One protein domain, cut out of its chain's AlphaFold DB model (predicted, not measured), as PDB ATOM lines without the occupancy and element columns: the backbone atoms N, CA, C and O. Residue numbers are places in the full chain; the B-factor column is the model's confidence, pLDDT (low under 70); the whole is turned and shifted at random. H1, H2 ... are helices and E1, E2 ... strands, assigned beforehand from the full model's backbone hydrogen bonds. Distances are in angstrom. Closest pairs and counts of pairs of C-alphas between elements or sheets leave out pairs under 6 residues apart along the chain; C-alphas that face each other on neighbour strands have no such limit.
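AT A GLANCE: This is residues 2 to 111 of the 274 residues of the protein "Restriction endonuclease" of Blastocatellia bacterium (UniProt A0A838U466). Short helix H2 forms the middle, between H1 and the longer H3, and covers a sheet of two parallel strands, E1 and E2. Unnamed stretches 2 to 28 and 92 to 111 extend the two ends. The 110 printed residues run H1, E1, H2, E2, H3, mostly helix, with 45 in named elements; the whole is compact, radius of gyration of the C-alphas 14.6 A, spanning 44 by 32 by 30 A.

IN THESE COORDINATES: Find C-alpha 29 at (115.392, 45.587, 122.963), where H1, residues 29 to 39, begins its 15.3 A. Next come E1, 45 to 48, H2, 55 to 62, and E2, 66 to 69. H3, 74 to 91, runs 25.7 A to (101.797, 34.731, 126.804).

HOW THE PARTS SIT: H2 touches H1 at a steep tilt of 66 degrees, closest C-alphas Glu 33 and Val 59, 6.0 A. With residues 80 to 84 alone, H3 touches H2 at a shallow tilt of 24 degrees, closest C-alphas Ala 58 and Leu 84, 6.7 A. H1 and H3 are apart. E1, H2 and E2 form a strand-helix-strand unit, parallel neighbour strands joined through a helix, with a right-handed crossover; N 46 and O 66 are 2.9 A apart. In H1, H2 and H3 every O i to N i+4 pair is within hydrogen-bond range.

THE WHOLE: The C-alphas farthest apart, Gly 5 and Glu 96, are 46.3 A apart. The printed part has no cut, and no link is long. Look for pLDDT under 70 at residues 2 to 3 and 92 to 100.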
ATOM      1  N   PRO A   2     110.111  60.315 108.950       55.41
ATOM      2  CA  PRO A   2     111.283  59.623 108.418       55.41
ATOM      3  C   PRO A   2     112.241  59.314 109.575       55.41
ATOM      4  O   PRO A   2     112.437  60.155 110.454       55.41
ATOM      5  N   ALA A   3     112.783  58.098 109.619       62.69
ATOM      6  CA  ALA A   3     113.750  57.728 110.641       62.69
ATOM      7  C   ALA A   3     115.011  58.587 110.455       62.69
ATOM      8  O   ALA A   3     115.678  58.504 109.426       62.69
ATOM      9  N   GLN A   4     115.318  59.442 111.430       76.88
ATOM     10  CA  GLN A   4     116.596  60.149 111.465       76.88
ATOM     11  C   GLN A   4     117.749  59.146 111.636       76.88
ATOM     12  O   GLN A   4     117.574  58.103 112.268       76.88
ATOM     13  N   GLY A   5     118.924  59.462 111.087       83.19
ATOM     14  CA  GLY A   5     120.106  58.586 111.135       83.19
ATOM     15  C   GLY A   5     120.861  58.583 112.471       83.19
ATOM     16  O   GLY A   5     121.821  57.834 112.616       83.19
ATOM     17  N   ILE A   6     120.454  59.417 113.434       87.81
ATOM     18  CA  ILE A   6     121.054  59.513 114.771       87.81
ATOM     19  C   ILE A   6     119.970  59.200 115.801       87.81
ATOM     20  O   ILE A   6     118.922  59.841 115.803       87.81
ATOM     21  N   TRP A   7     120.217  58.217 116.667       89.88
ATOM     22  CA  TRP A   7     119.338  57.863 117.784       89.88
ATOM     23  C   TRP A   7     120.088  58.090 119.094       89.88
ATOM     24  O   TRP A   7     121.018  57.354 119.416       89.88
ATOM     25  N   ASP A   8     119.701  59.129 119.824       91.38
ATOM     26  CA  ASP A   8     120.271  59.561 121.105       91.38
ATOM     27  C   ASP A   8     119.365  59.232 122.306       91.38
ATOM     28  O   ASP A   8     119.726  59.476 123.457       91.38
ATOM     29  N   ASP A   9     118.209  58.625 122.040       91.69
ATOM     30  CA  ASP A   9     117.172  58.278 123.006       91.69
ATOM     31  C   ASP A   9     117.190  56.799 123.440       91.69
ATOM     32  O   ASP A   9     116.423  56.393 124.313       91.69
ATOM     33  N   ILE A  10     118.076  55.982 122.855       90.94
ATOM     34  CA  ILE A  10     118.233  54.562 123.192       90.94
ATOM     35  C   ILE A  10     119.591  54.332 123.858       90.94
ATOM     36  O   ILE A  10     120.640  54.387 123.218       90.94
ATOM     37  N   TYR A  11     119.562  54.023 125.152       90.56
ATOM     38  CA  TYR A  11     120.762  53.828 125.964       90.56
ATOM     39  C   TYR A  11     121.223  52.367 126.011       90.56
ATOM     40  O   TYR A  11     120.447  51.433 125.818       90.56
ATOM     41  N   ALA A  12     122.506  52.162 126.320       89.62
ATOM     42  CA  ALA A  12     123.057  50.835 126.576       89.62
ATOM     43  C   ALA A  12     122.460  50.197 127.847       89.62
ATOM     44  O   ALA A  12     122.122  50.882 128.814       89.62
ATOM     45  N   ILE A  13     122.386  48.863 127.864       89.06
ATOM     46  CA  ILE A  13     121.804  48.091 128.969       89.06
ATOM     47  C   ILE A  13     122.664  48.232 130.232       89.06
ATOM     48  O   ILE A  13     123.822  47.805 130.278       89.06
ATOM     49  N   ASN A  14     122.074  48.779 131.294       87.94
ATOM     50  CA  ASN A  14     122.724  48.883 132.599       87.94
ATOM     51  C   ASN A  14     122.674  47.548 133.381       87.94
ATOM     52  O   ASN A  14     122.134  46.543 132.919       87.94
ATOM     53  N   SER A  15     123.289  47.486 134.565       82.94
ATOM     54  CA  SER A  15     123.378  46.243 135.351       82.94
ATOM     55  C   SER A  15     122.075  45.817 136.037       82.94
ATOM     56  O   SER A  15     121.989  44.666 136.446       82.94
ATOM     57  N   GLN A  16     121.100  46.718 136.164       84.12
ATOM     58  CA  GLN A  16     119.812  46.509 136.838       84.12
ATOM     59  C   GLN A  16     118.637  46.395 135.853       84.12
ATOM     60  O   GLN A  16     117.487  46.307 136.273       84.12
ATOM     61  N   ALA A  17     118.902  46.445 134.546       84.06
ATOM     62  CA  ALA A  17     117.863  46.366 133.531       84.06
ATOM     63  C   ALA A  17     117.188  44.985 133.552       84.06
ATOM     64  O   ALA A  17     117.874  43.964 133.558       84.06
ATOM     65  N   SER A  18     115.856  44.957 133.504       84.19
ATOM     66  CA  SER A  18     115.060  43.721 133.508       84.19
ATOM     67  C   SER A  18     115.336  42.820 132.303       84.19
ATOM     68  O   SER A  18     115.251  41.602 132.418       84.19
ATOM     69  N   GLU A  19     115.702  43.402 131.157       83.62
ATOM     70  CA  GLU A  19     116.069  42.657 129.948       83.62
ATOM     71  C   GLU A  19     117.458  42.000 130.037       83.62
ATOM     72  O   GLU A  19     117.815  41.207 129.169       83.62
ATOM     73  N   ARG A  20     118.278  42.329 131.045       83.25
ATOM     74  CA  ARG A  20     119.679  41.898 131.120       83.25
ATOM     75  C   ARG A  20     119.787  40.389 131.357       83.25
ATOM     76  O   ARG A  20     119.373  39.886 132.391       83.25
ATOM     77  N   LEU A  21     120.486  39.694 130.459       78.00
ATOM     78  CA  LEU A  21     120.748  38.248 130.557       78.00
ATOM     79  C   LEU A  21     122.172  37.909 131.023       78.00
ATOM     80  O   LEU A  21     122.568  36.749 131.056       78.00
ATOM     81  N   GLY A  22     122.986  38.925 131.318       74.50
ATOM     82  CA  GLY A  22     124.400  38.744 131.651       74.50
ATOM     83  C   GLY A  22     125.308  38.494 130.441       74.50
ATOM     84  O   GLY A  22     126.509  38.302 130.626       74.50
ATOM     85  N   TYR A  23     124.776  38.556 129.215       77.50
ATOM     86  CA  TYR A  23     125.562  38.438 127.987       77.50
ATOM     87  C   TYR A  23     126.369  39.729 127.730       77.50
ATOM     88  O   TYR A  23     125.777  40.812 127.734       77.50
ATOM     89  N   PRO A  24     127.700  39.666 127.510       76.56
ATOM     90  CA  PRO A  24     128.559  40.858 127.522       76.56
ATOM     91  C   PRO A  24     128.179  41.942 126.508       76.56
ATOM     92  O   PRO A  24     128.320  43.128 126.788       76.56
ATOM     93  N   THR A  25     127.699  41.537 125.332       82.94
ATOM     94  CA  THR A  25     127.461  42.419 124.178       82.94
ATOM     95  C   THR A  25     125.980  42.558 123.819       82.94
ATOM     96  O   THR A  25     125.654  42.962 122.695       82.94
ATOM     97  N   GLN A  26     125.087  42.242 124.768       86.75
ATOM     98  CA  GLN A  26     123.636  42.311 124.584       86.75
ATOM     99  C   GLN A  26     123.200  43.698 124.096       86.75
ATOM    100  O   GLN A  26     123.552  44.724 124.681       86.75
ATOM    101  N   LYS A  27     122.424  43.720 123.009       92.50
ATOM    102  CA  LYS A  27     121.812  44.941 122.474       92.50
ATOM    103  C   LYS A  27     120.484  45.226 123.189       92.50
ATOM    104  O   LYS A  27     119.788  44.248 123.477       92.50
ATOM    105  N   PRO A  28     120.139  46.508 123.446       93.81
ATOM    106  CA  PRO A  28     118.844  46.894 124.012       93.81
ATOM    107  C   PRO A  28     117.686  46.452 123.117       93.81
ATOM    108  O   PRO A  28     117.754  46.623 121.897       93.81
ATOM    109  N   GLU A  29     116.604  45.950 123.706       95.00
ATOM    110  CA  GLU A  29     115.392  45.587 122.963       95.00
ATOM    111  C   GLU A  29     114.810  46.766 122.177       95.00
ATOM    112  O   GLU A  29     114.486  46.610 121.001       95.00
ATOM    113  N   ALA A  30     114.760  47.960 122.780       94.88
ATOM    114  CA  ALA A  30     114.216  49.165 122.148       94.88
ATOM    115  C   ALA A  30     114.926  49.521 120.827       94.88
ATOM    116  O   ALA A  30     114.296  50.003 119.882       94.88
ATOM    117  N   LEU A  31     116.236  49.247 120.743       95.06
ATOM    118  CA  LEU A  31     117.010  49.448 119.519       95.06
ATOM    119  C   LEU A  31     116.495  48.547 118.400       95.06
ATOM    120  O   LEU A  31     116.252  49.005 117.283       95.06
ATOM    121  N   LEU A  32     116.335  47.260 118.703       96.19
ATOM    122  CA  LEU A  32     115.938  46.282 117.699       96.19
ATOM    123  C   LEU A  32     114.460  46.407 117.345       96.19
ATOM    124  O   LEU A  32     114.095  46.190 116.195       96.19
ATOM    125  N   GLU A  33     113.628  46.839 118.288       96.56
ATOM    126  CA  GLU A  33     112.209  47.102 118.057       96.56
ATOM    127  C   GLU A  33     112.019  48.219 117.032       96.56
ATOM    128  O   GLU A  33     111.237  48.068 116.089       96.56
ATOM    129  N   ARG A  34     112.809  49.293 117.146       95.50
ATOM    130  CA  ARG A  34     112.834  50.375 116.157       95.50
ATOM    131  C   ARG A  34     113.309  49.887 114.789       95.50
ATOM    132  O   ARG A  34     112.651  50.178 113.793       95.50
ATOM    133  N   ILE A  35     114.420  49.147 114.734       95.62
ATOM    134  CA  ILE A  35     114.991  48.639 113.474       95.62
ATOM    135  C   ILE A  35     113.996  47.721 112.754       95.62
ATOM    136  O   ILE A  35     113.719  47.928 111.572       95.62
ATOM    137  N   ILE A  36     113.437  46.736 113.462       97.50
ATOM    138  CA  ILE A  36     112.524  45.741 112.886       97.50
ATOM    139  C   ILE A  36     111.225  46.411 112.435       97.50
ATOM    140  O   ILE A  36     110.784  46.170 111.312       97.50
ATOM    141  N   SER A  37     110.642  47.288 113.258       96.38
ATOM    142  CA  SER A  37     109.388  47.976 112.918       96.38
ATOM    143  C   SER A  37     109.535  48.919 111.725       96.38
ATOM    144  O   SER A  37     108.595  49.078 110.956       96.38
ATOM    145  N   ALA A  38     110.705  49.541 111.556       95.06
ATOM    146  CA  ALA A  38     110.975  50.419 110.419       95.06
ATOM    147  C   ALA A  38     111.286  49.658 109.117       95.06
ATOM    148  O   ALA A  38     111.146  50.234 108.041       95.06
ATOM    149  N   SER A  39     111.717  48.393 109.209       95.69
ATOM    150  CA  SER A  39     112.278  47.636 108.076       95.69
ATOM    151  C   SER A  39     111.460  46.402 107.670       95.69
ATOM    152  O   SER A  39     111.865  45.687 106.758       95.69
ATOM    153  N   SER A  40     110.345  46.115 108.350       97.44
ATOM    154  CA  SER A  40     109.515  44.926 108.109       97.44
ATOM    155  C   SER A  40     108.072  45.122 108.576       97.44
ATOM    156  O   SER A  40     107.802  45.952 109.448       97.44
ATOM    157  N   ASN A  41     107.160  44.294 108.077       97.69
ATOM    158  CA  ASN A  41     105.769  44.192 108.510       97.69
ATOM    159  C   ASN A  41     105.522  42.922 109.339       97.69
ATOM    160  O   ASN A  41     106.363  42.028 109.418       97.69
ATOM    161  N   GLU A  42     104.362  42.845 109.989       97.56
ATOM    162  CA  GLU A  42     103.897  41.613 110.636       97.56
ATOM    163  C   GLU A  42     103.861  40.451 109.623       97.56
ATOM    164  O   GLU A  42     103.448  40.633 108.480       97.56
ATOM    165  N   GLY A  43     104.335  39.268 110.029       96.94
ATOM    166  CA  GLY A  43     104.458  38.082 109.167       96.94
ATOM    167  C   GLY A  43     105.737  37.993 108.316       96.94
ATOM    168  O   GLY A  43     106.088  36.890 107.868       96.94
ATOM    169  N   ASP A  44     106.477  39.094 108.143       98.19
ATOM    170  CA  ASP A  44     107.780  39.079 107.460       98.19
ATOM    171  C   ASP A  44     108.812  38.251 108.239       98.19
ATOM    172  O   ASP A  44     108.654  37.983 109.433       98.19
ATOM    173  N   THR A  45     109.883  37.837 107.557       97.75
ATOM    174  CA  THR A  45     110.975  37.063 108.162       97.75
ATOM    175  C   THR A  45     112.173  37.950 108.483       97.75
ATOM    176  O   THR A  45     112.717  38.607 107.597       97.75
ATOM    177  N   VAL A  46     112.639  37.902 109.732       98.06
ATOM    178  CA  VAL A  46     113.875  38.547 110.193       98.06
ATOM    179  C   VAL A  46     114.983  37.501 110.337       98.06
ATOM    180  O   VAL A  46     114.845  36.549 111.099       98.06
ATOM    181  N   LEU A  47     116.097  37.677 109.628       97.31
ATOM    182  CA  LEU A  47     117.294  36.844 109.783       97.31
ATOM    183  C   LEU A  47     118.339  37.582 110.619       97.31
ATOM    184  O   LEU A  47     118.740  38.691 110.270       97.31
ATOM    185  N   ASP A  48     118.836  36.925 111.661       96.38
ATOM    186  CA  ASP A  48     120.024  37.347 112.396       96.38
ATOM    187  C   ASP A  48     121.047  36.209 112.434       96.38
ATOM    188  O   ASP A  48     120.874  35.211 113.137       96.38
ATOM    189  N   ALA A  49     122.117  36.361 111.652       94.94
ATOM    190  CA  ALA A  49     123.169  35.359 111.518       94.94
ATOM    191  C   ALA A  49     124.226  35.399 112.644       94.94
ATOM    192  O   ALA A  49     125.163  34.600 112.625       94.94
ATOM    193  N   PHE A  50     124.097  36.339 113.590       93.00
ATOM    194  CA  PHE A  50     124.986  36.514 114.741       93.00
ATOM    195  C   PHE A  50     124.162  36.853 115.989       93.00
ATOM    196  O   PHE A  50     124.441  37.818 116.709       93.00
ATOM    197  N   CYS A  51     123.107  36.073 116.219       91.31
ATOM    198  CA  CYS A  51     122.023  36.471 117.110       91.31
ATOM    199  C   CYS A  51     122.401  36.492 118.600       91.31
ATOM    200  O   CYS A  51     121.685  37.110 119.398       91.31
ATOM    201  N   GLY A  52     123.520  35.872 118.996       90.00
ATOM    202  CA  GLY A  52     124.038  35.904 120.362       90.00
ATOM    203  C   GLY A  52     122.976  35.513 121.393       90.00
ATOM    204  O   GLY A  52     122.332  34.478 121.298       90.00
ATOM    205  N   CYS A  53     122.724  36.385 122.371       86.94
ATOM    206  CA  CYS A  53     121.679  36.187 123.387       86.94
ATOM    207  C   CYS A  53     120.221  36.346 122.898       86.94
ATOM    208  O   CYS A  53     119.297  36.397 123.714       86.94
ATOM    209  N   GLY A  54     119.992  36.481 121.591       92.38
ATOM    210  CA  GLY A  54     118.655  36.406 121.012       92.38
ATOM    211  C   GLY A  54     117.793  37.650 121.123       92.38
ATOM    212  O   GLY A  54     116.579  37.514 121.022       92.38
ATOM    213  N   THR A  55     118.352  38.847 121.344       93.88
ATOM    214  CA  THR A  55     117.522  40.068 121.405       93.88
ATOM    215  C   THR A  55     116.715  40.247 120.122       93.88
ATOM    216  O   THR A  55     115.520  40.508 120.203       93.88
ATOM    217  N   THR A  56     117.321  40.036 118.948       96.44
ATOM    218  CA  THR A  56     116.617  40.157 117.660       96.44
ATOM    219  C   THR A  56     115.459  39.175 117.568       96.44
ATOM    220  O   THR A  56     114.370  39.544 117.147       96.44
ATOM    221  N   ILE A  57     115.684  37.946 118.028       95.31
ATOM    222  CA  ILE A  57     114.713  36.854 117.992       95.31
ATOM    223  C   ILE A  57     113.522  37.147 118.904       95.31
ATOM    224  O   ILE A  57     112.378  37.082 118.465       95.31
ATOM    225  N   ALA A  58     113.786  37.550 120.150       93.12
ATOM    226  CA  ALA A  58     112.743  37.909 121.104       93.12
ATOM    227  C   ALA A  58     111.900  39.100 120.625       93.12
ATOM    228  O   ALA A  58     110.673  39.069 120.687       93.12
ATOM    229  N   VAL A  59     112.548  40.142 120.101       95.50
ATOM    230  CA  VAL A  59     111.834  41.319 119.599       95.50
ATOM    231  C   VAL A  59     111.044  40.987 118.330       95.50
ATOM    232  O   VAL A  59     109.889  41.389 118.224       95.50
ATOM    233  N   ALA A  60     111.612  40.220 117.394       96.44
ATOM    234  CA  ALA A  60     110.903  39.775 116.194       96.44
ATOM    235  C   ALA A  60     109.657  38.950 116.550       96.44
ATOM    236  O   ALA A  60     108.581  39.238 116.027       96.44
ATOM    237  N   GLN A  61     109.780  38.004 117.491       93.12
ATOM    238  CA  GLN A  61     108.661  37.212 118.007       93.12
ATOM    239  C   GLN A  61     107.559  38.105 118.594       93.12
ATOM    240  O   GLN A  61     106.406  37.998 118.182       93.12
ATOM    241  N   ARG A  62     107.909  39.037 119.497       92.69
ATOM    242  CA  ARG A  62     106.949  39.968 120.127       92.69
ATOM    243  C   ARG A  62     106.236  40.849 119.102       92.69
ATOM    244  O   ARG A  62     105.047  41.125 119.225       92.69
ATOM    245  N   LEU A  63     106.962  41.277 118.073       95.44
ATOM    246  CA  LEU A  63     106.420  42.042 116.955       95.44
ATOM    247  C   LEU A  63     105.706  41.157 115.919       95.44
ATOM    248  O   LEU A  63     105.313  41.667 114.873       95.44
ATOM    249  N   LYS A  64     105.516  39.857 116.170       94.56
ATOM    250  CA  LYS A  64     104.821  38.922 115.272       94.56
ATOM    251  C   LYS A  64     105.470  38.802 113.886       94.56
ATOM    252  O   LYS A  64     104.799  38.691 112.859       94.56
ATOM    253  N   ARG A  65     106.800  38.851 113.839       96.75
ATOM    254  CA  ARG A  65     107.597  38.475 112.665       96.75
ATOM    255  C   ARG A  65     108.024  37.019 112.805       96.75
ATOM    256  O   ARG A  65     108.266  36.532 113.908       96.75
ATOM    257  N   ARG A  66     108.168  36.335 111.673       95.75
ATOM    258  CA  ARG A  66     108.933  35.086 111.621       95.75
ATOM    259  C   ARG A  66     110.409  35.424 111.792       95.75
ATOM    260  O   ARG A  66     110.839  36.533 111.471       95.75
ATOM    261  N   TRP A  67     111.208  34.481 112.266       95.81
ATOM    262  CA  TRP A  67     112.623  34.738 112.492       95.81
ATOM    263  C   TRP A  67     113.487  33.517 112.209       95.81
ATOM    264  O   TRP A  67     113.035  32.379 112.289       95.81
ATOM    265  N   ILE A  68     114.747  33.783 111.878       96.19
ATOM    266  CA  ILE A  68     115.819  32.794 111.786       96.19
ATOM    267  C   ILE A  68     116.992  33.356 112.584       96.19
ATOM    268  O   ILE A  68     117.485  34.443 112.285       96.19
ATOM    269  N   GLY A  69     117.421  32.628 113.610       94.50
ATOM    270  CA  GLY A  69     118.577  32.980 114.429       94.50
ATOM    271  C   GLY A  69     119.696  31.974 114.232       94.50
ATOM    272  O   GLY A  69     119.458  30.774 114.333       94.50
ATOM    273  N   ILE A  70     120.909  32.457 113.976       93.62
ATOM    274  CA  ILE A  70     122.099  31.616 113.851       93.62
ATOM    275  C   ILE A  70     123.169  32.155 114.795       93.62
ATOM    276  O   ILE A  70     123.457  33.350 114.821       93.62
ATOM    277  N   ASP A  71     123.768  31.254 115.563       90.94
ATOM    278  CA  ASP A  71     124.973  31.519 116.336       90.94
ATOM    279  C   ASP A  71     125.825  30.250 116.363       90.94
ATOM    280  O   ASP A  71     125.312  29.134 116.265       90.94
ATOM    281  N   ILE A  72     127.141  30.415 116.468       86.06
ATOM    282  CA  ILE A  72     128.074  29.287 116.451       86.06
ATOM    283  C   ILE A  72     128.186  28.602 117.821       86.06
ATOM    284  O   ILE A  72     128.684  27.481 117.899       86.06
ATOM    285  N   THR A  73     127.761  29.267 118.900       81.19
ATOM    286  CA  THR A  73     127.974  28.793 120.273       81.19
ATOM    287  C   THR A  73     126.703  28.225 120.901       81.19
ATOM    288  O   THR A  73     125.628  28.827 120.852       81.19
ATOM    289  N   TYR A  74     126.831  27.097 121.607       81.44
ATOM    290  CA  TYR A  74     125.711  26.533 122.374       81.44
ATOM    291  C   TYR A  74     125.213  27.444 123.490       81.44
ATOM    292  O   TYR A  74     124.035  27.405 123.833       81.44
ATOM    293  N   GLN A  75     126.088  28.277 124.051       80.50
ATOM    294  CA  GLN A  75     125.701  29.236 125.080       80.50
ATOM    295  C   GLN A  75     124.662  30.235 124.561       80.50
ATOM    296  O   GLN A  75     123.658  30.461 125.233       80.50
ATOM    297  N   SER A  76     124.868  30.781 123.360       84.31
ATOM    298  CA  SER A  76     123.903  31.659 122.693       84.31
ATOM    299  C   SER A  76     122.571  30.955 122.457       84.31
ATOM    300  O   SER A  76     121.534  31.427 122.925       84.31
ATOM    301  N   ILE A  77     122.601  29.778 121.822       85.31
ATOM    302  CA  ILE A  77     121.394  28.993 121.520       85.31
ATOM    303  C   ILE A  77     120.606  28.678 122.790       85.31
ATOM    304  O   ILE A  77     119.396  28.876 122.856       85.31
ATOM    305  N   SER A  78     121.294  28.242 123.835       81.75
ATOM    306  CA  SER A  78     120.644  27.854 125.076       81.75
ATOM    307  C   SER A  78     120.025  29.059 125.809       81.75
ATOM    308  O   SER A  78     118.919  28.952 126.347       81.75
ATOM    309  N   LEU A  79     120.660  30.240 125.763       83.62
ATOM    310  CA  LEU A  79     120.070  31.491 126.260       83.62
ATOM    311  C   LEU A  79     118.827  31.908 125.463       83.62
ATOM    312  O   LEU A  79     117.837  32.322 126.069       83.62
ATOM    313  N   ILE A  80     118.858  31.768 124.133       87.88
ATOM    314  CA  ILE A  80     117.703  32.030 123.261       87.88
ATOM    315  C   ILE A  80     116.526  31.141 123.669       87.88
ATOM    316  O   ILE A  80     115.432  31.650 123.904       87.88
ATOM    317  N   LEU A  81     116.755  29.834 123.832       84.12
ATOM    318  CA  LEU A  81     115.722  28.877 124.243       84.12
ATOM    319  C   LEU A  81     115.110  29.232 125.603       84.12
ATOM    320  O   LEU A  81     113.889  29.208 125.753       84.12
ATOM    321  N   LYS A  82     115.943  29.601 126.587       81.00
ATOM    322  CA  LYS A  82     115.476  30.034 127.913       81.00
ATOM    323  C   LYS A  82     114.608  31.292 127.819       81.00
ATOM    324  O   LYS A  82     113.562  31.360 128.463       81.00
ATOM    325  N   ARG A  83     115.032  32.275 127.019       84.56
ATOM    326  CA  ARG A  83     114.295  33.528 126.805       84.56
ATOM    327  C   ARG A  83     112.947  33.275 126.137       84.56
ATOM    328  O   ARG A  83     111.942  33.777 126.624       84.56
ATOM    329  N   LEU A  84     112.927  32.468 125.077       85.44
ATOM    330  CA  LEU A  84     111.700  32.117 124.367       85.44
ATOM    331  C   LEU A  84     110.727  31.358 125.269       85.44
ATOM    332  O   LEU A  84     109.574  31.757 125.350       85.44
ATOM    333  N   ARG A  85     111.184  30.334 126.005       81.94
ATOM    334  CA  ARG A  85     110.324  29.590 126.944       81.94
ATOM    335  C   ARG A  85     109.608  30.538 127.910       81.94
ATOM    336  O   ARG A  85     108.388  30.502 127.989       81.94
ATOM    337  N   LYS A  86     110.356  31.447 128.548       80.62
ATOM    338  CA  LYS A  86     109.789  32.451 129.457       80.62
ATOM    339  C   LYS A  86     108.724  33.322 128.778       80.62
ATOM    340  O   LYS A  86     107.680  33.559 129.367       80.62
ATOM    341  N   MET A  87     108.976  33.782 127.552       81.12
ATOM    342  CA  MET A  87     108.011  34.600 126.807       81.12
ATOM    343  C   MET A  87     106.715  33.837 126.504       81.12
ATOM    344  O   MET A  87     105.633  34.376 126.712       81.12
ATOM    345  N   PHE A  88     106.809  32.584 126.052       79.38
ATOM    346  CA  PHE A  88     105.627  31.763 125.772       79.38
ATOM    347  C   PHE A  88     104.846  31.413 127.047       79.38
ATOM    348  O   PHE A  88     103.616  31.435 127.030       79.38
ATOM    349  N   ASP A  89     105.536  31.143 128.159       77.38
ATOM    350  CA  ASP A  89     104.893  30.895 129.456       77.38
ATOM    351  C   ASP A  89     104.094  32.126 129.936       77.38
ATOM    352  O   ASP A  89     102.983  31.992 130.459       77.38
ATOM    353  N   GLU A  90     104.640  33.331 129.721       77.19
ATOM    354  CA  GLU A  90     103.974  34.608 130.010       77.19
ATOM    355  C   GLU A  90     102.764  34.849 129.087       77.19
ATOM    356  O   GLU A  90     101.695  35.230 129.568       77.19
ATOM    357  N   GLU A  91     102.891  34.582 127.781       74.00
ATOM    358  CA  GLU A  91     101.797  34.731 126.804       74.00
ATOM    359  C   GLU A  91     100.622  33.774 127.068       74.00
ATOM    360  O   GLU A  91      99.462  34.148 126.884       74.00
ATOM    361  N   LEU A  92     100.897  32.552 127.535       68.88
ATOM    362  CA  LEU A  92      99.887  31.524 127.825       68.88
ATOM    363  C   LEU A  92      99.250  31.657 129.222       68.88
ATOM    364  O   LEU A  92      98.475  30.789 129.636       68.88
ATOM    365  N   GLY A  93      99.555  32.728 129.960       61.59
ATOM    366  CA  GLY A  93      98.917  33.035 131.243       61.59
ATOM    367  C   GLY A  93      99.201  32.014 132.351       61.59
ATOM    368  O   GLY A  93      98.368  31.840 133.238       61.59
ATOM    369  N   GLY A  94     100.345  31.319 132.299       57.59
ATOM    370  CA  GLY A  94     100.755  30.364 133.337       57.59
ATOM    371  C   GLY A  94      99.881  29.108 133.449       57.59
ATOM    372  O   GLY A  94      99.833  28.501 134.519       57.59
ATOM    373  N   SER A  95      99.162  28.722 132.387       51.50
ATOM    374  CA  SER A  95      98.348  27.498 132.396       51.50
ATOM    375  C   SER A  95      99.199  26.256 132.722       51.50
ATOM    376  O   SER A  95     100.337  26.152 132.273       51.50
ATOM    377  N   GLU A  96      98.647  25.293 133.473       50.50
ATOM    378  CA  GLU A  96      99.350  24.095 133.988       50.50
ATOM    379  C   GLU A  96     100.024  23.210 132.916       50.50
ATOM    380  O   GLU A  96     100.799  22.307 133.242       50.50
ATOM    381  N   LYS A  97      99.766  23.458 131.626       52.38
ATOM    382  CA  LYS A  97     100.490  22.821 130.528       52.38
ATOM    383  C   LYS A  97     101.798  23.564 130.280       52.38
ATOM    384  O   LYS A  97     101.801  24.608 129.638       52.38
ATOM    385  N   HIS A  98     102.906  22.973 130.728       56.56
ATOM    386  CA  HIS A  98     104.244  23.338 130.260       56.56
ATOM    387  C   HIS A  98     104.249  23.354 128.727       56.56
ATOM    388  O   HIS A  98     104.116  22.304 128.093       56.56
ATOM    389  N   PHE A  99     104.379  24.539 128.132       62.94
ATOM    390  CA  PHE A  99     104.558  24.666 126.697       62.94
ATOM    391  C   PHE A  99     105.978  24.223 126.357       62.94
ATOM    392  O   PHE A  99     106.965  24.815 126.803       62.94
ATOM    393  N   ASN A 100     106.102  23.147 125.586       67.44
ATOM    394  CA  ASN A 100     107.406  22.739 125.104       67.44
ATOM    395  C   ASN A 100     107.787  23.643 123.933       67.44
ATOM    396  O   ASN A 100     107.301  23.466 122.822       67.44
ATOM    397  N   ILE A 101     108.683  24.605 124.179       71.50
ATOM    398  CA  ILE A 101     109.186  25.514 123.139       71.50
ATOM    399  C   ILE A 101     109.704  24.768 121.903       71.50
ATOM    400  O   ILE A 101     109.596  25.288 120.798       71.50
ATOM    401  N   MET A 102     110.212  23.542 122.077       70.69
ATOM    402  CA  MET A 102     110.704  22.705 120.977       70.69
ATOM    403  C   MET A 102     109.602  22.286 119.995       70.69
ATOM    404  O   MET A 102     109.919  21.955 118.861       70.69
ATOM    405  N   ASP A 103     108.329  22.343 120.388       73.19
ATOM    406  CA  ASP A 103     107.198  22.064 119.496       73.19
ATOM    407  C   ASP A 103     106.877  23.272 118.593       73.19
ATOM    408  O   ASP A 103     106.149  23.149 117.610       73.19
ATOM    409  N   ALA A 104     107.404  24.453 118.933       77.50
ATOM    410  CA  ALA A 104     107.095  25.723 118.282       77.50
ATOM    411  C   ALA A 104     108.235  26.271 117.418       77.50
ATOM    412  O   ALA A 104     108.029  27.239 116.684       77.50
ATOM    413  N   ILE A 105     109.434  25.694 117.525       86.38
ATOM    414  CA  ILE A 105     110.625  26.155 116.808       86.38
ATOM    415  C   ILE A 105     111.310  24.993 116.099       86.38
ATOM    416  O   ILE A 105     111.407  23.886 116.623       86.38
ATOM    417  N   GLU A 106     111.869  25.274 114.929       88.06
ATOM    418  CA  GLU A 106     112.796  24.364 114.265       88.06
ATOM    419  C   GLU A 106     114.209  24.647 114.781       88.06
ATOM    420  O   GLU A 106     114.796  25.698 114.510       88.06
ATOM    421  N   LEU A 107     114.752  23.721 115.576       86.12
ATOM    422  CA  LEU A 107     116.093  23.838 116.141       86.12
ATOM    423  C   LEU A 107     117.074  22.946 115.381       86.12
ATOM    424  O   LEU A 107     116.972  21.721 115.399       86.12
ATOM    425  N   HIS A 108     118.079  23.566 114.768       85.88
ATOM    426  CA  HIS A 108     119.165  22.866 114.090       85.88
ATOM    427  C   HIS A 108     120.490  23.034 114.828       85.88
ATOM    428  O   HIS A 108     120.716  24.016 115.532       85.88
ATOM    429  N   GLY A 109     121.398  22.075 114.635       80.56
ATOM    430  CA  GLY A 109     122.765  22.166 115.150       80.56
ATOM    431  C   GLY A 109     122.907  21.918 116.653       80.56
ATOM    432  O   GLY A 109     124.001  22.104 117.170       80.56
ATOM    433  N   VAL A 110     121.846  21.475 117.338       85.19
ATOM    434  CA  VAL A 110     121.889  20.989 118.724       85.19
ATOM    435  C   VAL A 110     121.606  19.495 118.753       85.19
ATOM    436  O   VAL A 110     120.636  19.089 118.115       85.19
ATOM    437  N   PRO A 111     122.399  18.683 119.479       89.00
ATOM    438  CA  PRO A 111     122.136  17.257 119.581       89.00
ATOM    439  C   PRO A 111     120.721  16.949 120.085       89.00
ATOM    440  O   PRO A 111     120.309  17.468 121.124       89.00
TER     441      PRO A 111